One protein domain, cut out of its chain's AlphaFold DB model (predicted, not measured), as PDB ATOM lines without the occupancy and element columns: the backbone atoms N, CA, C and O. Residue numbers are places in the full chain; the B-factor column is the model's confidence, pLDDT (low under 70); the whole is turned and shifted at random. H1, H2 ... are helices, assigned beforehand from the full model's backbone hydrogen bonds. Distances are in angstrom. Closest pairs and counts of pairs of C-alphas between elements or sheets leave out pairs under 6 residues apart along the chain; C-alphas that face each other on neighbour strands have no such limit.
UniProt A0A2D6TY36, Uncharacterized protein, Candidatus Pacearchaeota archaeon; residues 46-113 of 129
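Overview. This is residues 46 to 113 of the 129 residues of an uncharacterized protein of Candidatus Pacearchaeota archaeon (UniProt A0A2D6TY36). With little regular structure, this is one long helix, H1, with H2 packed on its residues 57 to 61, H3 packed on H2, and long loops. Residues 71 to 91 loop out and fold back; residues 97 to 113 also lack a named element. The printed part has 68 residues, 23 of them in named helices H1, H2, H3, with no named strand: all helix. It is compact, radius of gyration of the C-alphas 11.7 A, but elongated, 35 by 19 by 19 A.

Arrangement. H1, residues 50 to 62, touches H2, residues 66 to 70; the closest C-alphas, Ala 60 and Tyr 69, are 5.7 A apart. H3, residues 92 to 96, touches H2, closest C-alphas Tyr 69 and Cys 92, 5.0 A. With residues 54 to 57 alone, H1 only just touches H3, 3 pairs of C-alphas within 8 A, closest Cys 57 and Cys 92, 5.4 A. Residues 74 to 75 pair antiparallel with 89 to 90. In H1, H2 and H3 every O i to N i+4 pair is within hydrogen-bond range.

Along the chain. H1 runs 18.3 A from C-alpha 50 at (-13.979, -41.282, 6.329). H2 spans 5.9 A; H3, 6.2 A, ends at C-alpha 96, (-8.818, -34.757, 15.324).

Size, cuts and confidence. The farthest C-alphas, Asp 81 and Gly 113, are 36.4 A apart. The printed part has no cut; link H2 to H3 is long. Residues 46 to 48, 82, 98 to 106 and 112 to 113 have pLDDT under 70.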
ATOM      1  N   GLY A  46     -15.353 -49.807  -3.258       58.84
ATOM      2  CA  GLY A  46     -14.414 -48.822  -2.709       58.84
ATOM      3  C   GLY A  46     -15.084 -47.619  -2.051       58.84
ATOM      4  O   GLY A  46     -14.853 -46.487  -2.458       58.84
ATOM      5  N   GLN A  47     -15.977 -47.824  -1.087       61.03
ATOM      6  CA  GLN A  47     -16.599 -46.685  -0.420       61.03
ATOM      7  C   GLN A  47     -15.588 -45.997   0.491       61.03
ATOM      8  O   GLN A  47     -15.114 -46.576   1.467       61.03
ATOM      9  N   VAL A  48     -15.289 -44.745   0.149       67.06
ATOM     10  CA  VAL A  48     -14.652 -43.790   1.048       67.06
ATOM     11  C   VAL A  48     -15.344 -43.879   2.407       67.06
ATOM     12  O   VAL A  48     -16.561 -43.723   2.507       67.06
ATOM     13  N   ASN A  49     -14.599 -44.248   3.444       74.75
ATOM     14  CA  ASN A  49     -15.166 -44.608   4.746       74.75
ATOM     15  C   ASN A  49     -14.863 -43.560   5.824       74.75
ATOM     16  O   ASN A  49     -15.177 -43.798   6.990       74.75
ATOM     17  N   VAL A  50     -14.317 -42.400   5.434       78.62
ATOM     18  CA  VAL A  50     -13.979 -41.282   6.329       78.62
ATOM     19  C   VAL A  50     -15.141 -40.966   7.264       78.62
ATOM     20  O   VAL A  50     -14.981 -40.997   8.475       78.62
ATOM     21  N   GLN A  51     -16.352 -40.795   6.726       76.94
ATOM     22  CA  GLN A  51     -17.533 -40.456   7.523       76.94
ATOM     23  C   GLN A  51     -17.911 -41.546   8.541       76.94
ATOM     24  O   GLN A  51     -18.322 -41.239   9.657       76.94
ATOM     25  N   THR A  52     -17.749 -42.825   8.184       81.06
ATOM     26  CA  THR A  52     -18.006 -43.935   9.118       81.06
ATOM     27  C   THR A  52     -16.961 -43.975  10.229       81.06
ATOM     28  O   THR A  52     -17.297 -44.218  11.389       81.06
ATOM     29  N   VAL A  53     -15.696 -43.723   9.889       83.00
ATOM     30  CA  VAL A  53     -14.610 -43.682  10.869       83.00
ATOM     31  C   VAL A  53     -14.799 -42.501  11.822       83.00
ATOM     32  O   VAL A  53     -14.788 -42.712  13.033       83.00
ATOM     33  N   VAL A  54     -15.097 -41.311  11.301       82.50
ATOM     34  CA  VAL A  54     -15.395 -40.098  12.082       82.50
ATOM     35  C   VAL A  54     -16.553 -40.333  13.046       82.50
ATOM     36  O   VAL A  54     -16.430 -40.059  14.236       82.50
ATOM     37  N   GLN A  55     -17.647 -40.942  12.580       82.50
ATOM     38  CA  GLN A  55     -18.775 -41.284  13.448       82.50
ATOM     39  C   GLN A  55     -18.367 -42.249  14.571       82.50
ATOM     40  O   GLN A  55     -18.796 -42.091  15.713       82.50
ATOM     41  N   SER A  56     -17.516 -43.236  14.279       81.81
ATOM     42  CA  SER A  56     -17.010 -44.154  15.306       81.81
ATOM     43  C   SER A  56     -16.108 -43.457  16.332       81.81
ATOM     44  O   SER A  56     -16.135 -43.816  17.508       81.81
ATOM     45  N   CYS A  57     -15.356 -42.441  15.905       84.38
ATOM     46  CA  CYS A  57     -14.545 -41.605  16.780       84.38
ATOM     47  C   CYS A  57     -15.408 -40.688  17.650       84.38
ATOM     48  O   CYS A  57     -15.146 -40.574  18.843       84.38
ATOM     49  N   GLN A  58     -16.498 -40.140  17.106       84.62
ATOM     50  CA  GLN A  58     -17.484 -39.373  17.872       84.62
ATOM     51  C   GLN A  58     -18.138 -40.226  18.965       84.62
ATOM     52  O   GLN A  58     -18.336 -39.774  20.092       84.62
ATOM     53  N   ILE A  59     -18.453 -41.488  18.660       84.69
ATOM     54  CA  ILE A  59     -18.990 -42.419  19.657       84.69
ATOM     55  C   ILE A  59     -17.946 -42.679  20.744       84.69
ATOM     56  O   ILE A  59     -18.268 -42.512  21.912       84.69
ATOM     57  N   ALA A  60     -16.699 -43.003  20.385       84.38
ATOM     58  CA  ALA A  60     -15.623 -43.194  21.365       84.38
ATOM     59  C   ALA A  60     -15.395 -41.946  22.239       84.38
ATOM     60  O   ALA A  60     -15.174 -42.071  23.442       84.38
ATOM     61  N   CYS A  61     -15.521 -40.755  21.644       85.19
ATOM     62  CA  CYS A  61     -15.479 -39.481  22.348       85.19
ATOM     63  C   CYS A  61     -16.613 -39.351  23.376       85.19
ATOM     64  O   CYS A  61     -16.377 -39.130  24.562       85.19
ATOM     65  N   THR A  62     -17.860 -39.541  22.937       84.19
ATOM     66  CA  THR A  62     -19.046 -39.417  23.805       84.19
ATOM     67  C   THR A  62     -19.121 -40.489  24.889       84.19
ATOM     68  O   THR A  62     -19.662 -40.226  25.961       84.19
ATOM     69  N   THR A  63     -18.556 -41.676  24.655       84.94
ATOM     70  CA  THR A  63     -18.462 -42.748  25.656       84.94
ATOM     71  C   THR A  63     -17.218 -42.653  26.539       84.94
ATOM     72  O   THR A  63     -17.041 -43.511  27.401       84.94
ATOM     73  N   GLN A  64     -16.369 -41.630  26.354       82.00
ATOM     74  CA  GLN A  64     -15.108 -41.434  27.082       82.00
ATOM     75  C   GLN A  64     -14.154 -42.644  27.008       82.00
ATOM     76  O   GLN A  64     -13.361 -42.885  27.919       82.00
ATOM     77  N   SER A  65     -14.204 -43.417  25.916       83.19
ATOM     78  CA  SER A  65     -13.310 -44.563  25.716       83.19
ATOM     79  C   SER A  65     -11.957 -44.090  25.179       83.19
ATOM     80  O   SER A  65     -11.704 -44.113  23.972       83.19
ATOM     81  N   ALA A  66     -11.075 -43.649  26.082       83.12
ATOM     82  CA  ALA A  66      -9.755 -43.121  25.728       83.12
ATOM     83  C   ALA A  66      -8.904 -44.141  24.945       83.12
ATOM     84  O   ALA A  66      -8.246 -43.789  23.971       83.12
ATOM     85  N   PHE A  67      -8.993 -45.432  25.280       82.94
ATOM     86  CA  PHE A  67      -8.292 -46.490  24.545       82.94
ATOM     87  C   PHE A  67      -8.765 -46.610  23.083       82.94
ATOM     88  O   PHE A  67      -7.951 -46.617  22.156       82.94
ATOM     89  N   ASP A  68     -10.082 -46.656  22.849       81.44
ATOM     90  CA  ASP A  68     -10.644 -46.732  21.492       81.44
ATOM     91  C   ASP A  68     -10.408 -45.454  20.677       81.44
ATOM     92  O   ASP A  68     -10.471 -45.493  19.442       81.44
ATOM     93  N   TYR A  69     -10.201 -44.321  21.343       84.31
ATOM     94  CA  TYR A  69      -9.934 -43.045  20.693       84.31
ATOM     95  C   TYR A  69      -8.445 -42.909  20.326       84.31
ATOM     96  O   TYR A  69      -8.111 -42.647  19.170       84.31
ATOM     97  N   CYS A  70      -7.548 -43.179  21.275       84.44
ATOM     98  CA  CYS A  70      -6.121 -42.885  21.146       84.44
ATOM     99  C   CYS A  70      -5.282 -44.039  20.572       84.44
ATOM    100  O   CYS A  70      -4.267 -43.782  19.937       84.44
ATOM    101  N   LYS A  71      -5.662 -45.309  20.788       83.69
ATOM    102  CA  LYS A  71      -4.836 -46.474  20.390       83.69
ATOM    103  C   LYS A  71      -5.413 -47.283  19.240       83.69
ATOM    104  O   LYS A  71      -4.677 -47.914  18.485       83.69
ATOM    105  N   LYS A  72      -6.735 -47.296  19.090       82.62
ATOM    106  CA  LYS A  72      -7.387 -48.105  18.059       82.62
ATOM    107  C   LYS A  72      -7.227 -47.466  16.683       82.62
ATOM    108  O   LYS A  72      -7.947 -46.530  16.327       82.62
ATOM    109  N   SER A  73      -6.312 -48.019  15.896       81.50
ATOM    110  CA  SER A  73      -6.130 -47.645  14.501       81.50
ATOM    111  C   SER A  73      -7.282 -48.175  13.644       81.50
ATOM    112  O   SER A  73      -7.755 -49.308  13.787       81.50
ATOM    113  N   ARG A  74      -7.797 -47.320  12.764       79.44
ATOM    114  CA  ARG A  74      -8.889 -47.626  11.841       79.44
ATOM    115  C   ARG A  74      -8.404 -47.316  10.437       79.44
ATOM    116  O   ARG A  74      -7.837 -46.258  10.194       79.44
ATOM    117  N   LYS A  75      -8.641 -48.231   9.500       82.38
ATOM    118  CA  LYS A  75      -8.321 -47.980   8.096       82.38
ATOM    119  C   LYS A  75      -9.240 -46.886   7.564       82.38
ATOM    120  O   LYS A  75     -10.452 -47.103   7.503       82.38
ATOM    121  N   VAL A  76      -8.675 -45.755   7.166       81.12
ATOM    122  CA  VAL A  76      -9.398 -44.648   6.543       81.12
ATOM    123  C   VAL A  76      -9.102 -44.645   5.055       81.12
ATOM    124  O   VAL A  76      -7.968 -44.773   4.612       81.12
ATOM    125  N   VAL A  77     -10.158 -44.528   4.270       82.25
ATOM    126  CA  VAL A  77     -10.152 -44.511   2.820       82.25
ATOM    127  C   VAL A  77     -10.782 -43.184   2.424       82.25
ATOM    128  O   VAL A  77     -12.000 -43.019   2.523       82.25
ATOM    129  N   PHE A  78      -9.947 -42.223   2.037       77.44
ATOM    130  CA  PHE A  78     -10.356 -40.891   1.584       77.44
ATOM    131  C   PHE A  78     -10.803 -40.890   0.127       77.44
ATOM    132  O   PHE A  78     -11.652 -40.085  -0.250       77.44
ATOM    133  N   SER A  79     -10.275 -41.823  -0.666       75.25
ATOM    134  CA  SER A  79     -10.546 -41.941  -2.096       75.25
ATOM    135  C   SER A  79     -10.672 -43.400  -2.525       75.25
ATOM    136  O   SER A  79     -10.196 -44.314  -1.856       75.25
ATOM    137  N   LYS A  80     -11.343 -43.620  -3.658       72.19
ATOM    138  CA  LYS A  80     -11.584 -44.952  -4.238       72.19
ATOM    139  C   LYS A  80     -10.312 -45.647  -4.716       72.19
ATOM    140  O   LYS A  80     -10.317 -46.874  -4.847       72.19
ATOM    141  N   ASP A  81      -9.260 -44.885  -4.981       75.12
ATOM    142  CA  ASP A  81      -8.011 -45.412  -5.501       75.12
ATOM    143  C   ASP A  81      -7.218 -46.076  -4.376       75.12
ATOM    144  O   ASP A  81      -6.908 -45.483  -3.347       75.12
ATOM    145  N   LYS A  82      -6.910 -47.363  -4.542       67.25
ATOM    146  CA  LYS A  82      -6.220 -48.144  -3.503       67.25
ATOM    147  C   LYS A  82      -4.786 -47.671  -3.252       67.25
ATOM    148  O   LYS A  82      -4.265 -47.945  -2.179       67.25
ATOM    149  N   ASP A  83      -4.204 -46.974  -4.220       71.81
ATOM    150  CA  ASP A  83      -2.836 -46.457  -4.201       71.81
ATOM    151  C   ASP A  83      -2.756 -44.993  -3.734       71.81
ATOM    152  O   ASP A  83      -1.682 -44.392  -3.772       71.81
ATOM    153  N   ASP A  84      -3.872 -44.397  -3.294       73.50
ATOM    154  CA  ASP A  84      -3.828 -43.073  -2.684       73.50
ATOM    155  C   ASP A  84      -2.998 -43.121  -1.391       73.50
ATOM    156  O   ASP A  84      -3.366 -43.842  -0.460       73.50
ATOM    157  N   PRO A  85      -1.946 -42.294  -1.250       72.75
ATOM    158  CA  PRO A  85      -1.105 -42.268  -0.049       72.75
ATOM    159  C   PRO A  85      -1.858 -41.777   1.194       72.75
ATOM    160  O   PRO A  85      -1.348 -41.842   2.303       72.75
ATOM    161  N   LYS A  86      -3.072 -41.252   1.011       74.94
ATOM    162  CA  LYS A  86      -3.957 -40.841   2.101       74.94
ATOM    163  C   LYS A  86      -4.723 -42.020   2.696       74.94
ATOM    164  O   LYS A  86      -5.193 -41.907   3.823       74.94
ATOM    165  N   ASN A  87      -4.871 -43.119   1.954       77.81
ATOM    166  CA  ASN A  87      -5.603 -44.302   2.387       77.81
ATOM    167  C   ASN A  87      -4.740 -45.147   3.329       77.81
ATOM    168  O   ASN A  87      -4.135 -46.133   2.915       77.81
ATOM    169  N   ASP A  88      -4.712 -44.763   4.599       80.62
ATOM    170  CA  ASP A  88      -3.887 -45.403   5.617       80.62
ATOM    171  C   ASP A  88      -4.670 -45.648   6.917       80.62
ATOM    172  O   ASP A  88      -5.876 -45.390   7.017       80.62
ATOM    173  N   PHE A  89      -4.005 -46.221   7.907       82.25
ATOM    174  CA  PHE A  89      -4.530 -46.415   9.245       82.25
ATOM    175  C   PHE A  89      -4.332 -45.151  10.073       82.25
ATOM    176  O   PHE A  89      -3.208 -44.706  10.262       82.25
ATOM    177  N   TYR A  90      -5.430 -44.623  10.611       83.94
ATOM    178  CA  TYR A  90      -5.410 -43.479  11.517       83.94
ATOM    179  C   TYR A  90      -6.135 -43.828  12.815       83.94
ATOM    180  O   TYR A  90      -7.129 -44.565  12.829       83.94
ATOM    181  N   THR A  91      -5.639 -43.295  13.918       85.81
ATOM    182  CA  THR A  91      -6.336 -43.235  15.203       85.81
ATOM    183  C   THR A  91      -7.317 -42.061  15.217       85.81
ATOM    184  O   THR A  91      -7.268 -41.173  14.366       85.81
ATOM    185  N   CYS A  92      -8.246 -42.041  16.177       85.62
ATOM    186  CA  CYS A  92      -9.169 -40.911  16.287       85.62
ATOM    187  C   CYS A  92      -8.462 -39.635  16.746       85.62
ATOM    188  O   CYS A  92      -8.881 -38.559  16.339       85.62
ATOM    189  N   ALA A  93      -7.384 -39.768  17.524       82.56
ATOM    190  CA  ALA A  93      -6.537 -38.649  17.920       82.56
ATOM    191  C   ALA A  93      -5.854 -37.989  16.709       82.56
ATOM    192  O   ALA A  93      -5.880 -36.773  16.580       82.56
ATOM    193  N   GLU A  94      -5.325 -38.782  15.771       82.06
ATOM    194  CA  GLU A  94      -4.713 -38.258  14.537       82.06
ATOM    195  C   GLU A  94      -5.749 -37.641  13.582       82.06
ATOM    196  O   GLU A  94      -5.448 -36.711  12.839       82.06
ATOM    197  N   LEU A  95      -6.990 -38.135  13.593       81.00
ATOM    198  CA  LEU A  95      -8.085 -37.576  12.790       81.00
ATOM    199  C   LEU A  95      -8.660 -36.274  13.368       81.00
ATOM    200  O   LEU A  95      -9.323 -35.539  12.631       81.00
ATOM    201  N   ASP A  96      -8.428 -36.003  14.652       77.38
ATOM    202  CA  ASP A  96      -8.818 -34.757  15.324       77.38
ATOM    203  C   ASP A  96      -7.895 -33.588  14.938       77.38
ATOM    204  O   ASP A  96      -8.290 -32.422  15.002       77.38
ATOM    205  N   GLU A  97      -6.677 -33.878  14.465       72.00
ATOM    206  CA  GLU A  97      -5.725 -32.841  14.087       72.00
ATOM    207  C   GLU A  97      -6.184 -32.051  12.841       72.00
ATOM    208  O   GLU A  97      -6.546 -32.622  11.797       72.00
ATOM    209  N   PRO A  98      -6.139 -30.702  12.894       61.38
ATOM    210  CA  PRO A  98      -6.549 -29.846  11.791       61.38
ATOM    211  C   PRO A  98      -5.574 -29.983  10.612       61.38
ATOM    212  O   PRO A  98      -4.544 -29.322  10.539       61.38
ATOM    213  N   GLY A  99      -5.918 -30.846   9.659       59.25
ATOM    214  CA  GLY A  99      -5.118 -31.085   8.452       59.25
ATOM    215  C   GLY A  99      -5.415 -32.420   7.777       59.25
ATOM    216  O   GLY A  99      -5.301 -32.529   6.557       59.25
ATOM    217  N   VAL A 100      -5.894 -33.401   8.548       64.88
ATOM    218  CA  VAL A 100      -6.253 -34.742   8.051       64.88
ATOM    219  C   VAL A 100      -7.684 -34.776   7.476       64.88
ATOM    220  O   VAL A 100      -8.089 -35.729   6.816       64.88
ATOM    221  N   GLY A 101      -8.440 -33.678   7.619       54.84
ATOM    222  CA  GLY A 101      -9.678 -33.429   6.868       54.84
ATOM    223  C   GLY A 101     -10.892 -34.244   7.324       54.84
ATOM    224  O   GLY A 101     -11.823 -34.425   6.542       54.84
ATOM    225  N   ALA A 102     -10.897 -34.742   8.562       62.06
ATOM    226  CA  ALA A 102     -11.929 -35.662   9.034       62.06
ATOM    227  C   ALA A 102     -13.218 -34.968   9.523       62.06
ATOM    228  O   ALA A 102     -14.275 -35.591   9.532       62.06
ATOM    229  N   GLY A 103     -13.171 -33.678   9.881       62.19
ATOM    230  CA  GLY A 103     -14.356 -32.952  10.353       62.19
ATOM    231  C   GLY A 103     -14.926 -33.500  11.666       62.19
ATOM    232  O   GLY A 103     -16.144 -33.520  11.829       62.19
ATOM    233  N   LEU A 104     -14.060 -33.985  12.566       67.69
ATOM    234  CA  LEU A 104     -14.448 -34.316  13.937       67.69
ATOM    235  C   LEU A 104     -14.866 -33.047  14.698       67.69
ATOM    236  O   LEU A 104     -14.286 -31.978  14.503       67.69
ATOM    237  N   ASP A 105     -15.853 -33.186  15.583       68.19
ATOM    238  CA  ASP A 105     -16.116 -32.186  16.617       68.19
ATOM    239  C   ASP A 105     -15.042 -32.292  17.709       68.19
ATOM    240  O   ASP A 105     -14.625 -33.397  18.058       68.19
ATOM    241  N   VAL A 106     -14.640 -31.147  18.274       69.44
ATOM    242  CA  VAL A 106     -13.583 -31.055  19.297       69.44
ATOM    243  C   VAL A 106     -13.866 -32.029  20.444       69.44
ATOM    244  O   VAL A 106     -14.843 -31.864  21.182       69.44
ATOM    245  N   CYS A 107     -12.998 -33.029  20.605       74.38
ATOM    246  CA  CYS A 107     -13.113 -34.027  21.658       74.38
ATOM    247  C   CYS A 107     -12.164 -33.718  22.822       74.38
ATOM    248  O   CYS A 107     -10.966 -33.547  22.637       74.38
ATOM    249  N   ALA A 108     -12.681 -33.696  24.053       73.44
ATOM    250  CA  ALA A 108     -11.879 -33.494  25.263       73.44
ATOM    251  C   ALA A 108     -11.449 -34.832  25.900       73.44
ATOM    252  O   ALA A 108     -11.640 -35.037  27.100       73.44
ATOM    253  N   ILE A 109     -10.933 -35.770  25.097       80.06
ATOM    254  CA  ILE A 109     -10.300 -36.993  25.611       80.06
ATOM    255  C   ILE A 109      -8.801 -36.746  25.734       80.06
ATOM    256  O   ILE A 109      -8.148 -36.363  24.769       80.06
ATOM    257  N   ASP A 110      -8.264 -37.003  26.924       78.50
ATOM    258  CA  ASP A 110      -6.826 -36.984  27.147       78.50
ATOM    259  C   ASP A 110      -6.223 -38.347  26.782       78.50
ATOM    260  O   ASP A 110      -6.612 -39.384  27.324       78.50
ATOM    261  N   CYS A 111      -5.288 -38.343  25.832       78.56
ATOM    262  CA  CYS A 111      -4.537 -39.526  25.422       78.56
ATOM    263  C   CYS A 111      -3.262 -39.744  26.254       78.56
ATOM    264  O   CYS A 111      -2.573 -40.751  26.065       78.56
ATOM    265  N   ILE A 112      -2.929 -38.817  27.158       69.38
ATOM    266  CA  ILE A 112      -1.721 -38.866  27.982       69.38
ATOM    267  C   ILE A 112      -1.880 -39.958  29.052       69.38
ATOM    268  O   ILE A 112      -2.786 -39.913  29.882       69.38
ATOM    269  N   GLY A 113      -0.983 -40.952  29.043       62.22
ATOM    270  CA  GLY A 113      -0.957 -42.039  30.035       62.22
ATOM    271  C   GLY A 113      -1.542 -43.378  29.572       62.22
ATOM    272  O   GLY A 113      -1.646 -44.297  30.376       62.22
TER     273      GLY A 113